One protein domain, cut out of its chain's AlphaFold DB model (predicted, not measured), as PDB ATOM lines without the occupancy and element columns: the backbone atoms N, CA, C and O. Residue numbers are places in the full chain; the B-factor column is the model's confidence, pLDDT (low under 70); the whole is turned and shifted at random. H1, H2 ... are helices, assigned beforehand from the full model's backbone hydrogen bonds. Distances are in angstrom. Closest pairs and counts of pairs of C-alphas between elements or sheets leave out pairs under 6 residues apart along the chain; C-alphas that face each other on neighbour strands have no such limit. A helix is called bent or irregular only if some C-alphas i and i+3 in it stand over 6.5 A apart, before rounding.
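This is residues 1 to 56 and 74 to 114 of the 114 residues of an uncharacterized protein of Bacteroidales bacterium (UniProt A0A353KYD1). Two long helices, H3 and H5, run toward each other as a V, the last part of H5 meeting the middle of H3, while the short helices H1, H2 and H4 cluster at the wide end. H3 runs on past the meeting point, and residues 45 to 56, with no named element, fold back from its far end. The printed part has 97 residues with five named helices in the order H1 to H5 and no named strand, class all helix. It is loose, with a radius of gyration of the C-alphas of 18.0 A, and only just elongated, spanning 55 by 28 by 20 A.

H1 is residues 2 to 8, beginning at C-alpha 2 (142.320, 65.735, 215.635). H2 is residues 10 to 16, irregular, with C-alphas 12 and 15 9.5 A apart. H3, residues 18 to 44, is 38.6 A long. H4 is residues 79 to 86. H5, residues 91 to 112, is 33.8 A long, only just irregular, with C-alphas 105 and 108 6.9 A apart, and ends at C-alpha 112 (153.940, 84.120, 208.365).

H1 touches residues 18 to 24 of H3, closest C-alphas Ala 6 and Ala 20 at 4.9 A, at a steep tilt of 49 degrees, opposite ways. H1 touches H4 about perpendicular, at 84 degrees, closest C-alphas Tyr 3 and Tyr 82 at 6.2 A. H2 and H4 only just touch, with 3 pairs of C-alphas within 8 A, the closest Lys 15 and Tyr 79 at 5.8 A. Residues 27 to 34 of H3 touch residues 104 to 112 of H5, closest C-alphas Ser 31 and Pro 108 at 5.5 A, at a steep tilt of 44 degrees, the same way. H2 and H5 are apart. In H1, H3 and H4 every O i to N i+4 pair is within hydrogen-bond range; in H5 13 of 18 are, and in H2 1 of 3, beside 1 of 4 O i to N i+3 pairs.

The C-alphas farthest apart, of Glu 50 and Asn 88, are 55.5 A apart. Residues 57 to 73 are not printed, and C-alphas 56 and 74 are 28.5 A apart across the cut. Of the links printed whole, none is long. Residues 47 to 53 and 111 to 114 have pLDDT under 70.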
ATOM      1  N   MET A   1     146.121  66.207 217.910       83.69
ATOM      2  CA  MET A   1     145.317  67.366 217.480       83.69
ATOM      3  C   MET A   1     143.883  66.969 217.154       83.69
ATOM      4  O   MET A   1     143.018  67.301 217.957       83.69
ATOM      5  N   PHE A   2     143.652  66.171 216.099       90.12
ATOM      6  CA  PHE A   2     142.320  65.735 215.635       90.12
ATOM      7  C   PHE A   2     141.320  65.419 216.759       90.12
ATOM      8  O   PHE A   2     140.352  66.144 216.930       90.12
ATOM      9  N   TYR A   3     141.590  64.402 217.587       89.75
ATOM     10  CA  TYR A   3     140.649  63.954 218.621       89.75
ATOM     11  C   TYR A   3     140.240  65.049 219.616       89.75
ATOM     12  O   TYR A   3     139.101  65.088 220.066       89.75
ATOM     13  N   ARG A   4     141.153  65.958 219.974       89.75
ATOM     14  CA  ARG A   4     140.846  67.031 220.929       89.75
ATOM     15  C   ARG A   4     139.924  68.076 220.323       89.75
ATOM     16  O   ARG A   4     138.986  68.490 220.995       89.75
ATOM     17  N   VAL A   5     140.167  68.444 219.066       88.62
ATOM     18  CA  VAL A   5     139.278  69.340 218.320       88.62
ATOM     19  C   VAL A   5     137.933  68.651 218.091       88.62
ATOM     20  O   VAL A   5     136.897  69.210 218.422       88.62
ATOM     21  N   ALA A   6     137.943  67.389 217.664       90.06
ATOM     22  CA  ALA A   6     136.731  66.604 217.451       90.06
ATOM     23  C   ALA A   6     135.882  66.509 218.724       90.06
ATOM     24  O   ALA A   6     134.673  66.687 218.672       90.06
ATOM     25  N   LYS A   7     136.513  66.312 219.887       89.50
ATOM     26  CA  LYS A   7     135.821  66.281 221.180       89.50
ATOM     27  C   LYS A   7     135.227  67.635 221.573       89.50
ATOM     28  O   LYS A   7     134.147  67.660 222.151       89.50
ATOM     29  N   ALA A   8     135.906  68.741 221.265       87.69
ATOM     30  CA  ALA A   8     135.397  70.088 221.527       87.69
ATOM     31  C   ALA A   8     134.168  70.420 220.660       87.69
ATOM     32  O   ALA A   8     133.217  71.021 221.152       87.69
ATOM     33  N   TYR A   9     134.160  69.960 219.406       87.75
ATOM     34  CA  TYR A   9     133.080  70.195 218.441       87.75
ATOM     35  C   TYR A   9     132.089  69.027 218.312       87.75
ATOM     36  O   TYR A   9     131.196  69.070 217.471       87.75
ATOM     37  N   MET A  10     132.177  68.013 219.178       87.19
ATOM     38  CA  MET A  10     131.351  66.798 219.101       87.19
ATOM     39  C   MET A  10     129.846  67.097 219.137       87.19
ATOM     40  O   MET A  10     129.062  66.409 218.490       87.19
ATOM     41  N   LYS A  11     129.434  68.144 219.868       84.75
ATOM     42  CA  LYS A  11     128.029  68.578 219.944       84.75
ATOM     43  C   LYS A  11     127.489  69.081 218.596       84.75
ATOM     44  O   LYS A  11     126.291  68.975 218.365       84.75
ATOM     45  N   PHE A  12     128.354  69.622 217.738       84.81
ATOM     46  CA  PHE A  12     127.982  70.231 216.459       84.81
ATOM     47  C   PHE A  12     128.194  69.277 215.279       84.81
ATOM     48  O   PHE A  12     127.313  69.137 214.440       84.81
ATOM     49  N   ASP A  13     129.325  68.570 215.249       84.75
ATOM     50  CA  ASP A  13     129.708  67.730 214.106       84.75
ATOM     51  C   ASP A  13     129.319  66.255 214.252       84.75
ATOM     52  O   ASP A  13     129.432  65.469 213.301       84.75
ATOM     53  N   GLY A  14     128.942  65.837 215.464       85.81
ATOM     54  CA  GLY A  14     128.775  64.431 215.806       85.81
ATOM     55  C   GLY A  14     130.017  63.597 215.470       85.81
ATOM     56  O   GLY A  14     131.157  64.065 215.514       85.81
ATOM     57  N   LYS A  15     129.799  62.335 215.087       81.69
ATOM     58  CA  LYS A  15     130.881  61.372 214.805       81.69
ATOM     59  C   LYS A  15     131.704  61.688 213.552       81.69
ATOM     60  O   LYS A  15     132.797  61.144 213.398       81.69
ATOM     61  N   ASN A  16     131.194  62.552 212.674       81.31
ATOM     62  CA  ASN A  16     131.876  62.926 211.438       81.31
ATOM     63  C   ASN A  16     133.062  63.863 211.695       81.31
ATOM     64  O   ASN A  16     134.005  63.855 210.907       81.31
ATOM     65  N   ALA A  17     133.036  64.628 212.798       88.56
ATOM     66  CA  ALA A  17     134.135  65.483 213.252       88.56
ATOM     67  C   ALA A  17     134.732  66.383 212.145       88.56
ATOM     68  O   ALA A  17     135.951  66.553 212.059       88.56
ATOM     69  N   ILE A  18     133.877  66.947 211.282       88.19
ATOM     70  CA  ILE A  18     134.283  67.700 210.083       88.19
ATOM     71  C   ILE A  18     135.158  68.902 210.454       88.19
ATOM     72  O   ILE A  18     136.216  69.100 209.860       88.19
ATOM     73  N   THR A  19     134.791  69.655 211.491       90.12
ATOM     74  CA  THR A  19     135.564  70.797 211.998       90.12
ATOM     75  C   THR A  19     136.961  70.370 212.436       90.12
ATOM     76  O   THR A  19     137.933  71.092 212.221       90.12
ATOM     77  N   ALA A  20     137.105  69.169 213.003       89.56
ATOM     78  CA  ALA A  20     138.410  68.641 213.382       89.56
ATOM     79  C   ALA A  20     139.265  68.260 212.171       89.56
ATOM     80  O   ALA A  20     140.471  68.506 212.192       89.56
ATOM     81  N   VAL A  21     138.657  67.700 211.120       91.25
ATOM     82  CA  VAL A  21     139.336  67.431 209.842       91.25
ATOM     83  C   VAL A  21     139.834  68.736 209.225       91.25
ATOM     84  O   VAL A  21     141.008  68.833 208.868       91.25
ATOM     85  N   ILE A  22     138.971  69.752 209.159       89.88
ATOM     86  CA  ILE A  22     139.314  71.075 208.625       89.88
ATOM     87  C   ILE A  22     140.434  71.706 209.454       89.88
ATOM     88  O   ILE A  22     141.422  72.157 208.892       89.88
ATOM     89  N   SER A  23     140.335  71.675 210.784       90.19
ATOM     90  CA  SER A  23     141.344  72.272 211.670       90.19
ATOM     91  C   SER A  23     142.720  71.621 211.526       90.19
ATOM     92  O   SER A  23     143.731  72.317 211.507       90.19
ATOM     93  N   VAL A  24     142.779  70.287 211.421       91.56
ATOM     94  CA  VAL A  24     144.049  69.581 211.176       91.56
ATOM     95  C   VAL A  24     144.593  69.915 209.793       91.56
ATOM     96  O   VAL A  24     145.778  70.196 209.666       91.56
ATOM     97  N   THR A  25     143.725  69.957 208.783       91.44
ATOM     98  CA  THR A  25     144.117  70.306 207.414       91.44
ATOM     99  C   THR A  25     144.681  71.721 207.331       91.44
ATOM    100  O   THR A  25     145.740  71.920 206.748       91.44
ATOM    101  N   LEU A  26     144.021  72.698 207.959       89.00
ATOM    102  CA  LEU A  26     144.507  74.076 208.031       89.00
ATOM    103  C   LEU A  26     145.881  74.142 208.699       89.00
ATOM    104  O   LEU A  26     146.786  74.769 208.161       89.00
ATOM    105  N   PHE A  27     146.064  73.447 209.823       90.31
ATOM    106  CA  PHE A  27     147.357  73.397 210.501       90.31
ATOM    107  C   PHE A  27     148.464  72.792 209.626       90.31
ATOM    108  O   PHE A  27     149.568  73.336 209.577       90.31
ATOM    109  N   GLU A  28     148.187  71.695 208.920       90.69
ATOM    110  CA  GLU A  28     149.154  71.062 208.016       90.69
ATOM    111  C   GLU A  28     149.516  71.980 206.841       90.69
ATOM    112  O   GLU A  28     150.699  72.144 206.546       90.69
ATOM    113  N   ILE A  29     148.531  72.648 206.229       89.94
ATOM    114  CA  ILE A  29     148.762  73.622 205.151       89.94
ATOM    115  C   ILE A  29     149.605  74.798 205.654       89.94
ATOM    116  O   ILE A  29     150.606  75.142 205.031       89.94
ATOM    117  N   MET A  30     149.251  75.396 206.795       87.44
ATOM    118  CA  MET A  30     149.996  76.526 207.359       87.44
ATOM    119  C   MET A  30     151.428  76.137 207.740       87.44
ATOM    120  O   MET A  30     152.360  76.912 207.529       87.44
ATOM    121  N   SER A  31     151.618  74.927 208.271       86.88
ATOM    122  CA  SER A  31     152.947  74.400 208.594       86.88
ATOM    123  C   SER A  31     153.787  74.198 207.333       86.88
ATOM    124  O   SER A  31     154.956  74.574 207.313       86.88
ATOM    125  N   LEU A  32     153.194  73.664 206.260       87.12
ATOM    126  CA  LEU A  32     153.866  73.527 204.967       87.12
ATOM    127  C   LEU A  32     154.225  74.884 204.365       87.12
ATOM    128  O   LEU A  32     155.349  75.050 203.911       87.12
ATOM    129  N   MET A  33     153.320  75.865 204.410       84.56
ATOM    130  CA  MET A  33     153.620  77.226 203.954       84.56
ATOM    131  C   MET A  33     154.771  77.844 204.749       84.56
ATOM    132  O   MET A  33     155.684  78.409 204.155       84.56
ATOM    133  N   SER A  34     154.769  77.682 206.075       84.88
ATOM    134  CA  SER A  34     155.854  78.169 206.939       84.88
ATOM    135  C   SER A  34     157.195  77.529 206.571       84.88
ATOM    136  O   SER A  34     158.209  78.218 206.509       84.88
ATOM    137  N   LEU A  35     157.206  76.224 206.277       85.31
ATOM    138  CA  LEU A  35     158.405  75.522 205.818       85.31
ATOM    139  C   LEU A  35     158.869  76.011 204.445       85.31
ATOM    140  O   LEU A  35     160.058  76.245 204.268       85.31
ATOM    141  N   VAL A  36     157.954  76.190 203.489       84.38
ATOM    142  CA  VAL A  36     158.282  76.711 202.153       84.38
ATOM    143  C   VAL A  36     158.934  78.089 202.264       84.38
ATOM    144  O   VAL A  36     160.022  78.272 201.733       84.38
ATOM    145  N   LEU A  37     158.336  79.012 203.022       82.81
ATOM    146  CA  LEU A  37     158.891  80.352 203.247       82.81
ATOM    147  C   LEU A  37     160.250  80.307 203.955       82.81
ATOM    148  O   LEU A  37     161.162  81.055 203.606       82.81
ATOM    149  N   PHE A  38     160.407  79.414 204.933       84.31
ATOM    150  CA  PHE A  38     161.677  79.212 205.625       84.31
ATOM    151  C   PHE A  38     162.783  78.749 204.666       84.31
ATOM    152  O   PHE A  38     163.880  79.307 204.678       84.31
ATOM    153  N   PHE A  39     162.494  77.773 203.800       83.12
ATOM    154  CA  PHE A  39     163.454  77.304 202.800       83.12
ATOM    155  C   PHE A  39     163.722  78.347 201.715       83.12
ATOM    156  O   PHE A  39     164.880  78.509 201.340       83.12
ATOM    157  N   GLU A  40     162.712  79.087 201.250       80.56
ATOM    158  CA  GLU A  40     162.916  80.204 200.320       80.56
ATOM    159  C   GLU A  40     163.864  81.248 200.920       80.56
ATOM    160  O   GLU A  40     164.832  81.627 200.267       80.56
ATOM    161  N   ASN A  41     163.666  81.647 202.181       80.44
ATOM    162  CA  ASN A  41     164.554  82.595 202.858       80.44
ATOM    163  C   ASN A  41     165.986  82.068 203.011       80.44
ATOM    164  O   ASN A  41     166.939  82.820 202.818       80.44
ATOM    165  N   ILE A  42     166.167  80.790 203.350       82.62
ATOM    166  CA  ILE A  42     167.512  80.201 203.436       82.62
ATOM    167  C   ILE A  42     168.176  80.183 202.059       82.62
ATOM    168  O   ILE A  42     169.323  80.597 201.933       82.62
ATOM    169  N   LEU A  43     167.462  79.731 201.027       79.12
ATOM    170  CA  LEU A  43     168.008  79.590 199.678       79.12
ATOM    171  C   LEU A  43     168.338  80.950 199.050       79.12
ATOM    172  O   LEU A  43     169.415  81.096 198.474       79.12
ATOM    173  N   LEU A  44     167.475  81.954 199.222       73.31
ATOM    174  CA  LEU A  44     167.694  83.314 198.714       73.31
ATOM    175  C   LEU A  44     168.890  84.016 199.375       73.31
ATOM    176  O   LEU A  44     169.537  84.832 198.730       73.31
ATOM    177  N   ASN A  45     169.217  83.674 200.626       72.88
ATOM    178  CA  ASN A  45     170.385  84.207 201.336       72.88
ATOM    179  C   ASN A  45     171.693  83.444 201.042       72.88
ATOM    180  O   ASN A  45     172.744  83.789 201.581       72.88
ATOM    181  N   THR A  46     171.654  82.401 200.207       72.69
ATOM    182  CA  THR A  46     172.848  81.654 199.773       72.69
ATOM    183  C   THR A  46     173.254  82.050 198.352       72.69
ATOM    184  O   THR A  46     172.457  82.621 197.616       72.69
ATOM    185  N   ALA A  47     174.471  81.700 197.918       59.78
ATOM    186  CA  ALA A  47     174.959  81.965 196.553       59.78
ATOM    187  C   ALA A  47     174.094  81.333 195.433       59.78
ATOM    188  O   ALA A  47     174.248  81.672 194.266       59.78
ATOM    189  N   LEU A  48     173.167  80.431 195.780       62.22
ATOM    190  CA  LEU A  48     172.154  79.871 194.877       62.22
ATOM    191  C   LEU A  48     170.966  80.826 194.627       62.22
ATOM    192  O   LEU A  48     170.172  80.590 193.716       62.22
ATOM    193  N   GLY A  49     170.832  81.894 195.421       58.84
ATOM    194  CA  GLY A  49     169.719  82.842 195.390       58.84
ATOM    195  C   GLY A  49     169.604  83.646 194.095       58.84
ATOM    196  O   GLY A  49     168.495  83.998 193.708       58.84
ATOM    197  N   GLU A  50     170.707  83.859 193.367       59.22
ATOM    198  CA  GLU A  50     170.698  84.581 192.081       59.22
ATOM    199  C   GLU A  50     169.927  83.842 190.970       59.22
ATOM    200  O   GLU A  50     169.487  84.462 190.001       59.22
ATOM    201  N   HIS A  51     169.700  82.532 191.121       61.94
ATOM    202  CA  HIS A  51     168.918  81.714 190.183       61.94
ATOM    203  C   HIS A  51     167.637  81.127 190.793       61.94
ATOM    204  O   HIS A  51     166.879  80.448 190.095       61.94
ATOM    205  N   ALA A  52     167.375  81.374 192.079       63.06
ATOM    206  CA  ALA A  52     166.196  80.856 192.755       63.06
ATOM    207  C   ALA A  52     164.946  81.636 192.313       63.06
ATOM    208  O   ALA A  52     164.726  82.785 192.697       63.06
ATOM    209  N   THR A  53     164.103  81.008 191.495       66.69
ATOM    210  CA  THR A  53     162.782  81.546 191.162       66.69
ATOM    211  C   THR A  53     161.812  81.290 192.314       66.69
ATOM    212  O   THR A  53     161.766  80.195 192.873       66.69
ATOM    213  N   LYS A  54     161.028  82.313 192.683       71.94
ATOM    214  CA  LYS A  54     159.980  82.195 193.711       71.94
ATOM    215  C   LYS A  54     159.006  81.080 193.342       71.94
ATOM    216  O   LYS A  54     158.588  80.998 192.183       71.94
ATOM    217  N   ILE A  55     158.601  80.269 194.318       74.88
ATOM    218  CA  ILE A  55     157.637  79.198 194.076       74.88
ATOM    219  C   ILE A  55     156.266  79.839 193.798       74.88
ATOM    220  O   ILE A  55     155.737  80.586 194.626       74.88
ATOM    221  N   PRO A  56     155.652  79.582 192.631       78.75
ATOM    222  CA  PRO A  56     154.391  80.214 192.280       78.75
ATOM    223  C   PRO A  56     153.244  79.637 193.135       78.75
ATOM    224  O   PRO A  56     152.978  78.436 193.116       78.75
ATOM    225  N   LYS A  74     141.239  59.769 205.867       91.00
ATOM    226  CA  LYS A  74     141.968  59.225 207.021       91.00
ATOM    227  C   LYS A  74     141.175  59.304 208.323       91.00
ATOM    228  O   LYS A  74     141.256  58.386 209.139       91.00
ATOM    229  N   PHE A  75     140.461  60.406 208.545       89.56
ATOM    230  CA  PHE A  75     139.834  60.715 209.831       89.56
ATOM    231  C   PHE A  75     138.317  60.510 209.864       89.56
ATOM    232  O   PHE A  75     137.727  60.524 210.952       89.56
ATOM    233  N   LYS A  76     137.677  60.273 208.714       85.69
ATOM    234  CA  LYS A  76     136.246  59.965 208.640       85.69
ATOM    235  C   LYS A  76     135.891  58.809 209.576       85.69
ATOM    236  O   LYS A  76     136.502  57.745 209.533       85.69
ATOM    237  N   ASN A  77     134.890  59.027 210.428       85.38
ATOM    238  CA  ASN A  77     134.379  58.059 211.408       85.38
ATOM    239  C   ASN A  77     135.411  57.533 212.426       85.38
ATOM    240  O   ASN A  77     135.125  56.584 213.155       85.38
ATOM    241  N   LYS A  78     136.594  58.150 212.540       88.56
ATOM    242  CA  LYS A  78     137.635  57.735 213.498       88.56
ATOM    243  C   LYS A  78     137.425  58.265 214.916       88.56
ATOM    244  O   LYS A  78     138.204  57.937 215.808       88.56
ATOM    245  N   TYR A  79     136.388  59.072 215.149       89.81
ATOM    246  CA  TYR A  79     136.122  59.656 216.465       89.81
ATOM    247  C   TYR A  79     136.019  58.593 217.567       89.81
ATOM    248  O   TYR A  79     136.737  58.683 218.560       89.81
ATOM    249  N   ASP A  80     135.188  57.565 217.367       88.75
ATOM    250  CA  ASP A  80     134.944  56.524 218.376       88.75
ATOM    251  C   ASP A  80     136.220  55.716 218.688       88.75
ATOM    252  O   ASP A  80     136.478  55.362 219.839       88.75
ATOM    253  N   GLU A  81     137.057  55.454 217.677       91.38
ATOM    254  CA  GLU A  81     138.353  54.781 217.846       91.38
ATOM    255  C   GLU A  81     139.288  55.605 218.742       91.38
ATOM    256  O   GLU A  81     139.912  55.094 219.677       91.38
ATOM    257  N   TYR A  82     139.346  56.911 218.496       90.38
ATOM    258  CA  TYR A  82     140.176  57.821 219.268       90.38
ATOM    259  C   TYR A  82     139.621  58.126 220.660       90.38
ATOM    260  O   TYR A  82     140.407  58.328 221.588       90.38
ATOM    261  N   ASP A  83     138.301  58.108 220.843       90.44
ATOM    262  CA  ASP A  83     137.683  58.249 222.161       90.44
ATOM    263  C   ASP A  83     137.965  57.033 223.045       90.44
ATOM    264  O   ASP A  83     138.345  57.203 224.200       90.44
ATOM    265  N   LYS A  84     137.942  55.816 222.490       90.88
ATOM    266  CA  LYS A  84     138.386  54.619 223.224       90.88
ATOM    267  C   LYS A  84     139.839  54.731 223.686       90.88
ATOM    268  O   LYS A  84     140.162  54.345 224.806       90.88
ATOM    269  N   LYS A  85     140.716  55.294 222.848       90.06
ATOM    270  CA  LYS A  85     142.152  55.412 223.144       90.06
ATOM    271  C   LYS A  85     142.492  56.544 224.119       90.06
ATOM    272  O   LYS A  85     143.383  56.389 224.948       90.06
ATOM    273  N   TRP A  86     141.820  57.692 224.014       88.88
ATOM    274  CA  TRP A  86     142.210  58.925 224.721       88.88
ATOM    275  C   TRP A  86     141.094  59.556 225.571       88.88
ATOM    276  O   TRP A  86     141.302  60.594 226.212       88.88
ATOM    277  N   GLY A  87     139.911  58.944 225.614       87.69
ATOM    278  CA  GLY A  87     138.759  59.393 226.398       87.69
ATOM    279  C   GLY A  87     138.965  59.254 227.899       87.69
ATOM    280  O   GLY A  87     138.605  60.170 228.645       87.69
ATOM    281  N   ASN A  88     139.660  58.199 228.332       89.94
ATOM    282  CA  ASN A  88     139.898  57.880 229.745       89.94
ATOM    283  C   ASN A  88     141.229  58.405 230.306       89.94
ATOM    284  O   ASN A  88     141.639  58.029 231.398       89.94
ATOM    285  N   GLU A  89     141.903  59.324 229.610       89.94
ATOM    286  CA  GLU A  89     143.145  59.910 230.129       89.94
ATOM    287  C   GLU A  89     142.924  60.735 231.410       89.94
ATOM    288  O   GLU A  89     141.899  61.413 231.576       89.94
ATOM    289  N   TYR A  90     143.934  60.741 232.285       90.75
ATOM    290  CA  TYR A  90     143.952  61.544 233.508       90.75
ATOM    291  C   TYR A  90     143.720  63.037 233.221       90.75
ATOM    292  O   TYR A  90     144.240  63.599 232.252       90.75
ATOM    293  N   LYS A  91     142.987  63.719 234.115       86.62
ATOM    294  CA  LYS A  91     142.622  65.147 233.975       86.62
ATOM    295  C   LYS A  91     143.833  66.064 233.732       86.62
ATOM    296  O   LYS A  91     143.721  67.031 232.983       86.62
ATOM    297  N   ARG A  92     144.989  65.761 234.339       88.19
ATOM    298  CA  ARG A  92     146.238  66.523 234.147       88.19
ATOM    299  C   ARG A  92     146.767  66.394 232.716       88.19
ATOM    300  O   ARG A  92     147.031  67.404 232.071       88.19
ATOM    301  N   ILE A  93     146.828  65.166 232.199       88.56
ATOM    302  CA  ILE A  93     147.279  64.865 230.830       88.56
ATOM    303  C   ILE A  93     146.349  65.522 229.803       88.56
ATOM    304  O   ILE A  93     146.813  66.087 228.812       88.56
ATOM    305  N   LYS A  94     145.034  65.509 230.059       86.75
ATOM    306  CA  LYS A  94     144.043  66.175 229.202       86.75
ATOM    307  C   LYS A  94     144.309  67.672 229.053       86.75
ATOM    308  O   LYS A  94     144.323  68.153 227.923       86.75
ATOM    309  N   ARG A  95     144.573  68.381 230.159       86.12
ATOM    310  CA  ARG A  95     144.884  69.821 230.141       86.12
ATOM    311  C   ARG A  95     146.166  70.124 229.375       86.12
ATOM    312  O   ARG A  95     146.133  70.938 228.461       86.12
ATOM    313  N   VAL A  96     147.253  69.416 229.680       89.56
ATOM    314  CA  VAL A  96     148.549  69.613 229.009       89.56
ATOM    315  C   VAL A  96     148.424  69.395 227.498       89.56
ATOM    316  O   VAL A  96     148.808  70.254 226.712       89.56
ATOM    317  N   LYS A  97     147.793  68.293 227.071       87.81
ATOM    318  CA  LYS A  97     147.567  68.019 225.642       87.81
ATOM    319  C   LYS A  97     146.632  69.033 224.977       87.81
ATOM    320  O   LYS A  97     146.767  69.262 223.782       87.81
ATOM    321  N   GLY A  98     145.680  69.607 225.713       86.12
ATOM    322  CA  GLY A  98     144.826  70.688 225.218       86.12
ATOM    323  C   GLY A  98     145.627  71.954 224.923       86.12
ATOM    324  O   GLY A  98     145.523  72.492 223.826       86.12
ATOM    325  N   VAL A  99     146.498  72.360 225.851       88.31
ATOM    326  CA  VAL A  99     147.407  73.504 225.666       88.31
ATOM    327  C   VAL A  99     148.321  73.288 224.460       88.31
ATOM    328  O   VAL A  99     148.435  74.175 223.623       88.31
ATOM    329  N   PHE A 100     148.886  72.087 224.295       87.31
ATOM    330  CA  PHE A 100     149.689  71.765 223.110       87.31
ATOM    331  C   PHE A 100     148.921  71.926 221.794       87.31
ATOM    332  O   PHE A 100     149.507  72.363 220.812       87.31
ATOM    333  N   VAL A 101     147.626  71.603 221.750       86.44
ATOM    334  CA  VAL A 101     146.815  71.808 220.537       86.44
ATOM    335  C   VAL A 101     146.652  73.292 220.214       86.44
ATOM    336  O   VAL A 101     146.739  73.656 219.046       86.44
ATOM    337  N   VAL A 102     146.466  74.141 221.226       85.62
ATOM    338  CA  VAL A 102     146.383  75.598 221.033       85.62
ATOM    339  C   VAL A 102     147.725  76.156 220.557       85.62
ATOM    340  O   VAL A 102     147.757  76.893 219.580       85.62
ATOM    341  N   ILE A 103     148.834  75.751 221.187       85.75
ATOM    342  CA  ILE A 103     150.183  76.162 220.772       85.75
ATOM    343  C   ILE A 103     150.447  75.746 219.324       85.75
ATOM    344  O   ILE A 103     150.908  76.562 218.535       85.75
ATOM    345  N   LEU A 104     150.114  74.503 218.958       84.00
ATOM    346  CA  LEU A 104     150.273  74.017 217.588       84.00
ATOM    347  C   LEU A 104     149.448  74.838 216.593       84.00
ATOM    348  O   LEU A 104     149.959  75.164 215.536       84.00
ATOM    349  N   LEU A 105     148.215  75.229 216.918       81.31
ATOM    350  CA  LEU A 105     147.414  76.070 216.020       81.31
ATOM    351  C   LEU A 105     148.016  77.462 215.793       81.31
ATOM    352  O   LEU A 105     147.891  78.002 214.699       81.31
ATOM    353  N   VAL A 106     148.659  78.041 216.809       82.12
ATOM    354  CA  VAL A 106     149.196  79.409 216.744       82.12
ATOM    355  C   VAL A 106     150.629  79.449 216.200       82.12
ATOM    356  O   VAL A 106     150.999  80.421 215.550       82.12
ATOM    357  N   ALA A 107     151.433  78.404 216.412       81.44
ATOM    358  CA  ALA A 107     152.850  78.390 216.038       81.44
ATOM    359  C   ALA A 107     153.132  78.719 214.553       81.44
ATOM    360  O   ALA A 107     154.055  79.494 214.304       81.44
ATOM    361  N   PRO A 108     152.352  78.229 213.568       75.50
ATOM    362  CA  PRO A 108     152.577  78.572 212.164       75.50
ATOM    363  C   PRO A 108     152.339  80.056 211.840       75.50
ATOM    364  O   PRO A 108     152.938  80.578 210.907       75.50
ATOM    365  N   LEU A 109     151.501  80.768 212.609       75.75
ATOM    366  CA  LEU A 109     151.228  82.193 212.367       75.75
ATOM    367  C   LEU A 109     152.454  83.070 212.619       75.75
ATOM    368  O   LEU A 109     152.620  84.082 211.949       75.75
ATOM    369  N   TYR A 110     153.318  82.665 213.550       77.50
ATOM    370  CA  TYR A 110     154.509  83.429 213.909       77.50
ATOM    371  C   TYR A 110     155.455  83.627 212.715       77.50
ATOM    372  O   TYR A 110     155.946  84.728 212.495       77.50
ATOM    373  N   TYR A 111     155.659  82.583 211.907       66.75
ATOM    374  CA  TYR A 111     156.559  82.637 210.750       66.75
ATOM    375  C   TYR A 111     155.956  83.343 209.540       66.75
ATOM    376  O   TYR A 111     156.695  83.839 208.706       66.75
ATOM    377  N   ILE A 112     154.627  83.387 209.435       66.00
ATOM    378  CA  ILE A 112     153.940  84.120 208.365       66.00
ATOM    379  C   ILE A 112     153.967  85.635 208.637       66.00
ATOM    380  O   ILE A 112     153.888  86.427 207.704       66.00
ATOM    381  N   SER A 113     154.047  86.048 209.908       63.81
ATOM    382  CA  SER A 113     154.030  87.463 210.310       63.81
ATOM    383  C   SER A 113     155.385  88.183 210.271       63.81
ATOM    384  O   SER A 113     155.417  89.387 210.526       63.81
ATOM    385  N   ILE A 114     156.477  87.459 210.012       56.47
ATOM    386  CA  ILE A 114     157.855  87.974 209.925       56.47
ATOM    387  C   ILE A 114     158.246  88.058 208.454       56.47
ATOM    388  O   ILE A 114     158.805  89.106 208.067       56.47
TER     389      ILE A 114